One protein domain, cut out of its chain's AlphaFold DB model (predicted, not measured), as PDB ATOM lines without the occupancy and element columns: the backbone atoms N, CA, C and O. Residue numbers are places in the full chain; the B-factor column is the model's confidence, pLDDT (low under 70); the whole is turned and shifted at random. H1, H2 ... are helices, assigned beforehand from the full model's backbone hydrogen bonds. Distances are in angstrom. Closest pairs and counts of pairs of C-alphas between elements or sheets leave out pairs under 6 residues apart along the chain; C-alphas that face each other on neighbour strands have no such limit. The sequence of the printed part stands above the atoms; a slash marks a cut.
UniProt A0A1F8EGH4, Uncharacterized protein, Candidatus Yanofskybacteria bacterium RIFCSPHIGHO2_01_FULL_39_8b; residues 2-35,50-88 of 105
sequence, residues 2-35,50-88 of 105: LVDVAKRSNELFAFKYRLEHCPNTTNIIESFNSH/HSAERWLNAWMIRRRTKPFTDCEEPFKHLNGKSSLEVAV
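What this domain is: This is residues 2 to 35 and 50 to 88 of the 105 residues of an uncharacterized protein of Candidatus Yanofskybacteria bacterium RIFCSPHIGHO2_01_FULL_39_8b (UniProt A0A1F8EGH4). The model is an open string of helices: short helices H1, H2 and H3 follow one another in a zigzag, and H4 stands alone beyond a link without contact to another helix. After a cut comes the long helix H5, whose residues 50 to 60 stick out freely, while the chain after it loops through H6 and folds back so that H7 packs on residues 63 to 65 of H5. The printed part has 73 residues with seven named helices, H1 to H7 in order, and no named strand: the class is all helix. It is only just loose, close to extended, with a radius of gyration of the C-alphas of 16.8 A and spans of 45 by 39 by 23 A.

Where its parts are: Find C-alpha 2 at (532.438, 526.421, 570.807), where H1 begins and runs to residue 7. H2 takes residues 9 to 12 and H3 residues 14 to 18. H4, residues 27 to 35, is 12.1 A long. Look next for C-alpha 50 at (506.140, 539.304, 596.210); from there H5 runs 22.6 A to residue 65. H6 is residues 75 to 78, and H7, residues 83 to 87, ends at C-alpha 87 (499.467, 515.451, 583.167).

How they stand to each other: H1 and H2 are close but not clearly touching, their closest C-alphas, of Val 5 and Leu 12, 7.8 A apart. H2 and H3 meet only through their link. H3 and H4 are apart, as are H4 and H5. H5 touches H7 with residues 63 to 65 alone; the closest C-alphas, of Arg 64 and Ser 83, are 5.0 A apart. H6 and H7 are close but not clearly touching, with the C-alphas of Leu 78 and Val 86 closest at 8.0 A. In H1, H3, H4, H5 and H7 every O i to N i+4 pair is within hydrogen-bond range; H2 and H6 are too short for such a pair.

The domain as a whole: The C-alphas of Val 3 and Gly 80, the two farthest apart, are 47.5 A from each other. Residues 36 to 49 are not printed, and C-alphas 35 and 50 are 21.5 A apart across the cut. Of the links printed whole, none is long. Mean pLDDT of the printed part is 89.8, and no printed residue is under 70.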
ATOM      1  N   LEU A   2     532.662 527.741 571.448       75.44
ATOM      2  CA  LEU A   2     532.438 526.421 570.807       75.44
ATOM      3  C   LEU A   2     532.953 525.238 571.645       75.44
ATOM      4  O   LEU A   2     532.324 524.184 571.695       75.44
ATOM      5  N   VAL A   3     534.060 525.438 572.368       84.81
ATOM      6  CA  VAL A   3     534.639 524.429 573.272       84.81
ATOM      7  C   VAL A   3     533.684 524.084 574.423       84.81
ATOM      8  O   VAL A   3     533.575 522.922 574.799       84.81
ATOM      9  N   ASP A   4     532.939 525.060 574.949       85.56
ATOM     10  CA  ASP A   4     531.970 524.836 576.034       85.56
ATOM     11  C   ASP A   4     530.727 524.083 575.551       85.56
ATOM     12  O   ASP A   4     530.216 523.214 576.254       85.56
ATOM     13  N   VAL A   5     530.277 524.369 574.325       85.19
ATOM     14  CA  VAL A   5     529.188 523.624 573.676       85.19
ATOM     15  C   VAL A   5     529.604 522.176 573.434       85.19
ATOM     16  O   VAL A   5     528.834 521.270 573.735       85.19
ATOM     17  N   ALA A   6     530.832 521.937 572.959       87.06
ATOM     18  CA  ALA A   6     531.352 520.584 572.770       87.06
ATOM     19  C   ALA A   6     531.437 519.818 574.101       87.06
ATOM     20  O   ALA A   6     530.942 518.693 574.195       87.06
ATOM     21  N   LYS A   7     531.976 520.455 575.152       92.44
ATOM     22  CA  LYS A   7     532.076 519.878 576.504       92.44
ATOM     23  C   LYS A   7     530.714 519.515 577.100       92.44
ATOM     24  O   LYS A   7     530.604 518.503 577.780       92.44
ATOM     25  N   ARG A   8     529.680 520.318 576.833       90.38
ATOM     26  CA  ARG A   8     528.320 520.135 577.372       90.38
ATOM     27  C   ARG A   8     527.350 519.486 576.390       90.38
ATOM     28  O   ARG A   8     526.157 519.414 576.666       90.38
ATOM     29  N   SER A   9     527.836 519.006 575.249       87.31
ATOM     30  CA  SER A   9     527.006 518.443 574.176       87.31
ATOM     31  C   SER A   9     526.066 517.344 574.681       87.31
ATOM     32  O   SER A   9     524.879 517.353 574.365       87.31
ATOM     33  N   ASN A  10     526.559 516.463 575.552       87.56
ATOM     34  CA  ASN A  10     525.761 515.400 576.162       87.56
ATOM     35  C   ASN A  10     524.576 515.920 576.993       87.56
ATOM     36  O   ASN A  10     523.527 515.283 577.006       87.56
ATOM     37  N   GLU A  11     524.725 517.057 577.677       89.12
ATOM     38  CA  GLU A  11     523.652 517.699 578.450       89.12
ATOM     39  C   GLU A  11     522.694 518.450 577.524       89.12
ATOM     40  O   GLU A  11     521.479 518.274 577.598       89.12
ATOM     41  N   LEU A  12     523.251 519.258 576.618       86.44
ATOM     42  CA  LEU A  12     522.500 520.122 575.709       86.44
ATOM     43  C   LEU A  12     521.619 519.321 574.750       86.44
ATOM     44  O   LEU A  12     520.507 519.741 574.445       86.44
ATOM     45  N   PHE A  13     522.093 518.159 574.305       87.00
ATOM     46  CA  PHE A  13     521.380 517.286 573.377       87.00
ATOM     47  C   PHE A  13     520.794 516.042 574.051       87.00
ATOM     48  O   PHE A  13     520.327 515.141 573.357       87.00
ATOM     49  N   ALA A  14     520.756 515.983 575.387       86.81
ATOM     50  CA  ALA A  14     520.187 514.850 576.119       86.81
ATOM     51  C   ALA A  14     518.758 514.517 575.658       86.81
ATOM     52  O   ALA A  14     518.412 513.346 575.519       86.81
ATOM     53  N   PHE A  15     517.954 515.541 575.350       83.94
ATOM     54  CA  PHE A  15     516.584 515.384 574.855       83.94
ATOM     55  C   PHE A  15     516.498 514.607 573.532       83.94
ATOM     56  O   PHE A  15     515.505 513.934 573.289       83.94
ATOM     57  N   LYS A  16     517.543 514.664 572.696       83.25
ATOM     58  CA  LYS A  16     517.597 513.988 571.394       83.25
ATOM     59  C   LYS A  16     517.890 512.494 571.521       83.25
ATOM     60  O   LYS A  16     517.451 511.720 570.680       83.25
ATOM     61  N   TYR A  17     518.654 512.101 572.540       82.88
ATOM     62  CA  TYR A  17     519.185 510.738 572.661       82.88
ATOM     63  C   TYR A  17     518.589 509.935 573.823       82.88
ATOM     64  O   TYR A  17     518.662 508.713 573.805       82.88
ATOM     65  N   ARG A  18     518.031 510.597 574.847       83.00
ATOM     66  CA  ARG A  18     517.525 509.944 576.071       83.00
ATOM     67  C   ARG A  18     516.004 509.923 576.188       83.00
ATOM     68  O   ARG A  18     515.488 509.226 577.055       83.00
ATOM     69  N   LEU A  19     515.297 510.714 575.382       82.75
ATOM     70  CA  LEU A  19     513.847 510.857 575.458       82.75
ATOM     71  C   LEU A  19     513.231 510.493 574.111       82.75
ATOM     72  O   LEU A  19     513.351 511.232 573.133       82.75
ATOM     73  N   GLU A  20     512.563 509.346 574.070       81.31
ATOM     74  CA  GLU A  20     511.816 508.918 572.894       81.31
ATOM     75  C   GLU A  20     510.665 509.903 572.623       81.31
ATOM     76  O   GLU A  20     509.984 510.352 573.546       81.31
ATOM     77  N   HIS A  21     510.489 510.291 571.357       81.19
ATOM     78  CA  HIS A  21     509.476 511.260 570.908       81.19
ATOM     79  C   HIS A  21     509.545 512.661 571.547       81.19
ATOM     80  O   HIS A  21     508.551 513.391 571.553       81.19
ATOM     81  N   CYS A  22     510.707 513.085 572.055       82.00
ATOM     82  CA  CYS A  22     510.872 514.462 572.510       82.00
ATOM     83  C   CYS A  22     510.853 515.434 571.313       82.00
ATOM     84  O   CYS A  22     511.628 515.245 570.370       82.00
ATOM     85  N   PRO A  23     510.007 516.482 571.325       81.94
ATOM     86  CA  PRO A  23     510.014 517.490 570.273       81.94
ATOM     87  C   PRO A  23     511.397 518.136 570.134       81.94
ATOM     88  O   PRO A  23     511.999 518.559 571.117       81.94
ATOM     89  N   ASN A  24     511.885 518.254 568.902       84.81
ATOM     90  CA  ASN A  24     513.146 518.926 568.575       84.81
ATOM     91  C   ASN A  24     512.956 520.402 568.177       84.81
ATOM     92  O   ASN A  24     513.893 521.029 567.687       84.81
ATOM     93  N   THR A  25     511.751 520.945 568.370       86.31
ATOM     94  CA  THR A  25     511.390 522.330 568.059       86.31
ATOM     95  C   THR A  25     511.124 523.126 569.332       86.31
ATOM     96  O   THR A  25     510.726 522.587 570.366       86.31
ATOM     97  N   THR A  26     511.308 524.441 569.251       88.88
ATOM     98  CA  THR A  26     511.035 525.382 570.344       88.88
ATOM     99  C   THR A  26     509.602 525.916 570.330       88.88
ATOM    100  O   THR A  26     509.212 526.629 571.252       88.88
ATOM    101  N   ASN A  27     508.773 525.513 569.359       88.12
ATOM    102  CA  ASN A  27     507.424 526.050 569.145       88.12
ATOM    103  C   ASN A  27     506.561 526.042 570.416       88.12
ATOM    104  O   ASN A  27     505.842 527.003 570.694       88.12
ATOM    105  N   ILE A  28     506.635 524.971 571.217       84.75
ATOM    106  CA  ILE A  28     505.844 524.838 572.449       84.75
ATOM    107  C   ILE A  28     506.280 525.876 573.492       84.75
ATOM    108  O   ILE A  28     505.430 526.547 574.085       84.75
ATOM    109  N   ILE A  29     507.591 526.024 573.719       88.69
ATOM    110  CA  ILE A  29     508.117 526.953 574.727       88.69
ATOM    111  C   ILE A  29     507.991 528.410 574.268       88.69
ATOM    112  O   ILE A  29     507.639 529.277 575.065       88.69
ATOM    113  N   GLU A  30     508.168 528.681 572.978       92.50
ATOM    114  CA  GLU A  30     507.943 529.999 572.382       92.50
ATOM    115  C   GLU A  30     506.480 530.421 572.496       92.50
ATOM    116  O   GLU A  30     506.188 531.525 572.963       92.50
ATOM    117  N   SER A  31     505.547 529.520 572.179       89.50
ATOM    118  CA  SER A  31     504.113 529.767 572.364       89.50
ATOM    119  C   SER A  31     503.776 530.029 573.835       89.50
ATOM    120  O   SER A  31     502.990 530.922 574.161       89.50
ATOM    121  N   PHE A  32     504.397 529.284 574.755       89.94
ATOM    122  CA  PHE A  32     504.218 529.494 576.190       89.94
ATOM    123  C   PHE A  32     504.679 530.893 576.621       89.94
ATOM    124  O   PHE A  32     503.917 531.615 577.272       89.94
ATOM    125  N   ASN A  33     505.885 531.287 576.211       94.00
ATOM    126  CA  ASN A  33     506.465 532.589 576.515       94.00
ATOM    127  C   ASN A  33     505.637 533.724 575.911       94.00
ATOM    128  O   ASN A  33     505.330 534.684 576.613       94.00
ATOM    129  N   SER A  34     505.197 533.592 574.659       94.38
ATOM    130  CA  SER A  34     504.331 534.571 573.996       94.38
ATOM    131  C   SER A  34     503.021 534.791 574.765       94.38
ATOM    132  O   SER A  34     502.646 535.929 575.057       94.38
ATOM    133  N   HIS A  35     502.362 533.714 575.213       92.19
ATOM    134  CA  HIS A  35     501.135 533.820 576.012       92.19
ATOM    135  C   HIS A  35     501.363 534.517 577.360       92.19
ATOM    136  O   HIS A  35     500.497 535.269 577.814       92.19
ATOM    137  N   HIS A  50     507.176 540.144 595.599       97.69
ATOM    138  CA  HIS A  50     506.140 539.304 596.210       97.69
ATOM    139  C   HIS A  50     504.801 539.388 595.466       97.69
ATOM    140  O   HIS A  50     504.131 538.384 595.227       97.69
ATOM    141  N   SER A  51     504.401 540.595 595.051       96.94
ATOM    142  CA  SER A  51     503.185 540.761 594.245       96.94
ATOM    143  C   SER A  51     503.322 540.145 592.845       96.94
ATOM    144  O   SER A  51     502.359 539.556 592.350       96.94
ATOM    145  N   ALA A  52     504.516 540.210 592.243       96.44
ATOM    146  CA  ALA A  52     504.811 539.563 590.966       96.44
ATOM    147  C   ALA A  52     504.754 538.031 591.079       96.44
ATOM    148  O   ALA A  52     504.134 537.373 590.246       96.44
ATOM    149  N   GLU A  53     505.330 537.469 592.142       97.31
ATOM    150  CA  GLU A  53     505.291 536.036 592.435       97.31
ATOM    151  C   GLU A  53     503.852 535.546 592.630       97.31
ATOM    152  O   GLU A  53     503.429 534.579 591.996       97.31
ATOM    153  N   ARG A  54     503.050 536.249 593.441       95.62
ATOM    154  CA  ARG A  54     501.629 535.916 593.631       95.62
ATOM    155  C   ARG A  54     500.851 535.939 592.321       95.62
ATOM    156  O   ARG A  54     500.056 535.033 592.065       95.62
ATOM    157  N   TRP A  55     501.083 536.952 591.489       95.88
ATOM    158  CA  TRP A  55     500.451 537.041 590.177       95.88
ATOM    159  C   TRP A  55     500.864 535.875 589.272       95.88
ATOM    160  O   TRP A  55     500.005 535.251 588.647       95.88
ATOM    161  N   LEU A  56     502.157 535.535 589.243       95.50
ATOM    162  CA  LEU A  56     502.681 534.433 588.440       95.50
ATOM    163  C   LEU A  56     502.111 533.084 588.897       95.50
ATOM    164  O   LEU A  56     501.683 532.288 588.062       95.50
ATOM    165  N   ASN A  57     502.019 532.858 590.209       94.19
ATOM    166  CA  ASN A  57     501.400 531.667 590.792       94.19
ATOM    167  C   ASN A  57     499.923 531.548 590.390       94.19
ATOM    168  O   ASN A  57     499.485 530.492 589.928       94.19
ATOM    169  N   ALA A  58     499.159 532.639 590.486       93.12
ATOM    170  CA  ALA A  58     497.762 532.661 590.056       93.12
ATOM    171  C   ALA A  58     497.615 532.406 588.544       93.12
ATOM    172  O   ALA A  58     496.737 531.649 588.119       93.12
ATOM    173  N   TRP A  59     498.493 532.993 587.722       93.44
ATOM    174  CA  TRP A  59     498.525 532.754 586.279       93.44
ATOM    175  C   TRP A  59     498.828 531.289 585.950       93.44
ATOM    176  O   TRP A  59     498.123 530.692 585.130       93.44
ATOM    177  N   MET A  60     499.815 530.689 586.621       92.56
ATOM    178  CA  MET A  60     500.171 529.277 586.466       92.56
ATOM    179  C   MET A  60     499.004 528.362 586.831       92.56
ATOM    180  O   MET A  60     498.648 527.488 586.037       92.56
ATOM    181  N   ILE A  61     498.359 528.597 587.978       91.81
ATOM    182  CA  ILE A  61     497.171 527.845 588.401       91.81
ATOM    183  C   ILE A  61     496.083 527.941 587.335       91.81
ATOM    184  O   ILE A  61     495.630 526.913 586.833       91.81
ATOM    185  N   ARG A  62     495.709 529.162 586.929       91.06
ATOM    186  CA  ARG A  62     494.677 529.382 585.908       91.06
ATOM    187  C   ARG A  62     495.019 528.678 584.604       91.06
ATOM    188  O   ARG A  62     494.146 528.075 583.995       91.06
ATOM    189  N   ARG A  63     496.268 528.755 584.145       91.00
ATOM    190  CA  ARG A  63     496.686 528.106 582.900       91.00
ATOM    191  C   ARG A  63     496.576 526.586 582.992       91.00
ATOM    192  O   ARG A  63     496.154 525.953 582.031       91.00
ATOM    193  N   ARG A  64     496.975 526.002 584.123       91.06
ATOM    194  CA  ARG A  64     496.979 524.548 584.321       91.06
ATOM    195  C   ARG A  64     495.574 523.977 584.479       91.06
ATOM    196  O   ARG A  64     495.367 522.837 584.079       91.06
ATOM    197  N   THR A  65     494.633 524.756 585.004       90.75
ATOM    198  CA  THR A  65     493.245 524.332 585.234       90.75
ATOM    199  C   THR A  65     492.257 524.782 584.159       90.75
ATOM    200  O   THR A  65     491.162 524.231 584.076       90.75
ATOM    201  N   LYS A  66     492.608 525.758 583.312       90.62
ATOM    202  CA  LYS A  66     491.747 526.174 582.199       90.62
ATOM    203  C   LYS A  66     491.659 525.046 581.156       90.62
ATOM    204  O   LYS A  66     492.705 524.551 580.732       90.62
ATOM    205  N   PRO A  67     490.445 524.679 580.703       92.81
ATOM    206  CA  PRO A  67     490.278 523.757 579.591       92.81
ATOM    207  C   PRO A  67     490.913 524.284 578.305       92.81
ATOM    208  O   PRO A  67     490.850 525.485 578.015       92.81
ATOM    209  N   PHE A  68     491.487 523.376 577.529       92.62
ATOM    210  CA  PHE A  68     491.864 523.625 576.153       92.62
ATOM    211  C   PHE A  68     490.609 523.853 575.309       92.62
ATOM    212  O   PHE A  68     489.579 523.198 575.500       92.62
ATOM    213  N   THR A  69     490.707 524.808 574.393       93.56
ATOM    214  CA  THR A  69     489.688 525.132 573.395       93.56
ATOM    215  C   THR A  69     490.375 525.242 572.045       93.56
ATOM    216  O   THR A  69     491.593 525.431 572.000       93.56
ATOM    217  N   ASP A  70     489.599 525.112 570.971       92.62
ATOM    218  CA  ASP A  70     490.054 525.365 569.599       92.62
ATOM    219  C   ASP A  70     491.314 524.573 569.204       92.62
ATOM    220  O   ASP A  70     492.102 524.999 568.368       92.62
ATOM    221  N   CYS A  71     491.534 523.407 569.823       92.31
ATOM    222  CA  CYS A  71     492.600 522.503 569.410       92.31
ATOM    223  C   CYS A  71     492.195 521.803 568.115       92.31
ATOM    224  O   CYS A  71     491.116 521.204 568.041       92.31
ATOM    225  N   GLU A  72     493.084 521.837 567.134       92.69
ATOM    226  CA  GLU A  72     492.957 521.113 565.871       92.69
ATOM    227  C   GLU A  72     493.674 519.760 565.936       92.69
ATOM    228  O   GLU A  72     494.316 519.423 566.936       92.69
ATOM    229  N   GLU A  73     493.548 518.950 564.885       91.94
ATOM    230  CA  GLU A  73     494.275 517.684 564.782       91.94
ATOM    231  C   GLU A  73     495.799 517.912 564.833       91.94
ATOM    232  O   GLU A  73     496.294 518.877 564.248       91.94
ATOM    233  N   PRO A  74     496.573 517.057 565.529       88.38
ATOM    234  CA  PRO A  74     496.167 515.822 566.219       88.38
ATOM    235  C   PRO A  74     495.661 516.032 567.663       88.38
ATOM    236  O   PRO A  74     495.335 515.083 568.378       88.38
ATOM    237  N   PHE A  75     495.623 517.276 568.145       90.88
ATOM    238  CA  PHE A  75     495.345 517.628 569.541       90.88
ATOM    239  C   PHE A  75     493.862 517.851 569.849       90.88
ATOM    240  O   PHE A  75     493.517 518.177 570.985       90.88
ATOM    241  N   LYS A  76     492.959 517.643 568.888       94.00
ATOM    242  CA  LYS A  76     491.514 517.858 569.050       94.00
ATOM    243  C   LYS A  76     490.923 517.114 570.253       94.00
ATOM    244  O   LYS A  76     490.055 517.644 570.943       94.00
ATOM    245  N   HIS A  77     491.451 515.928 570.563       93.12
ATOM    246  CA  HIS A  77     491.077 515.097 571.718       93.12
ATOM    247  C   HIS A  77     491.402 515.715 573.100       93.12
ATOM    248  O   HIS A  77     491.024 515.153 574.141       93.12
ATOM    249  N   LEU A  78     492.142 516.830 573.125       92.69
ATOM    250  CA  LEU A  78     492.452 517.609 574.325       92.69
ATOM    251  C   LEU A  78     491.394 518.673 574.631       92.69
ATOM    252  O   LEU A  78     491.331 519.125 575.773       92.69
ATOM    253  N   ASN A  79     490.559 519.063 573.661       94.00
ATOM    254  CA  ASN A  79     489.510 520.058 573.885       94.00
ATOM    255  C   ASN A  79     488.598 519.648 575.050       94.00
ATOM    256  O   ASN A  79     488.222 518.486 575.192       94.00
ATOM    257  N   GLY A  80     488.270 520.613 575.909       92.00
ATOM    258  CA  GLY A  80     487.477 520.388 577.119       92.00
ATOM    259  C   GLY A  80     488.266 519.854 578.322       92.00
ATOM    260  O   GLY A  80     487.800 520.018 579.447       92.00
ATOM    261  N   LYS A  81     489.475 519.310 578.122       91.88
ATOM    262  CA  LYS A  81     490.397 518.915 579.203       91.88
ATOM    263  C   LYS A  81     491.346 520.056 579.538       91.88
ATOM    264  O   LYS A  81     491.667 520.875 578.686       91.88
ATOM    265  N   SER A  82     491.840 520.105 580.762       91.88
ATOM    266  CA  SER A  82     492.883 521.034 581.197       91.88
ATOM    267  C   SER A  82     494.273 520.398 581.144       91.88
ATOM    268  O   SER A  82     494.440 519.177 581.188       91.88
ATOM    269  N   SER A  83     495.310 521.236 581.099       91.94
ATOM    270  CA  SER A  83     496.705 520.776 581.095       91.94
ATOM    271  C   SER A  83     497.050 519.922 582.321       91.94
ATOM    272  O   SER A  83     497.857 518.997 582.225       91.94
ATOM    273  N   LEU A  84     496.443 520.221 583.472       91.00
ATOM    274  CA  LEU A  84     496.619 519.438 584.685       91.00
ATOM    275  C   LEU A  84     495.965 518.058 584.568       91.00
ATOM    276  O   LEU A  84     496.604 517.076 584.917       91.00
ATOM    277  N   GLU A  85     494.749 517.959 584.027       89.56
ATOM    278  CA  GLU A  85     494.057 516.670 583.852       89.56
ATOM    279  C   GLU A  85     494.810 515.710 582.931       89.56
ATOM    280  O   GLU A  85     494.790 514.505 583.160       89.56
ATOM    281  N   VAL A  86     495.491 516.237 581.913       90.38
ATOM    282  CA  VAL A  86     496.299 515.432 580.983       90.38
ATOM    283  C   VAL A  86     497.601 514.951 581.634       90.38
ATOM    284  O   VAL A  86     498.084 513.869 581.319       90.38
ATOM    285  N   ALA A  87     498.179 515.747 582.539       89.88
ATOM    286  CA  ALA A  87     499.467 515.451 583.167       89.88
ATOM    287  C   ALA A  87     499.357 514.608 584.449       89.88
ATOM    288  O   ALA A  87     500.318 513.940 584.831       89.88
ATOM    289  N   VAL A  88     498.224 514.673 585.153       88.00
ATOM    290  CA  VAL A  88     497.999 513.907 586.384       88.00
ATOM    291  C   VAL A  88     497.879 512.420 586.042       88.00
ATOM    292  O   VAL A  88     497.119 512.026 585.159       88.00
TER     293      VAL A  88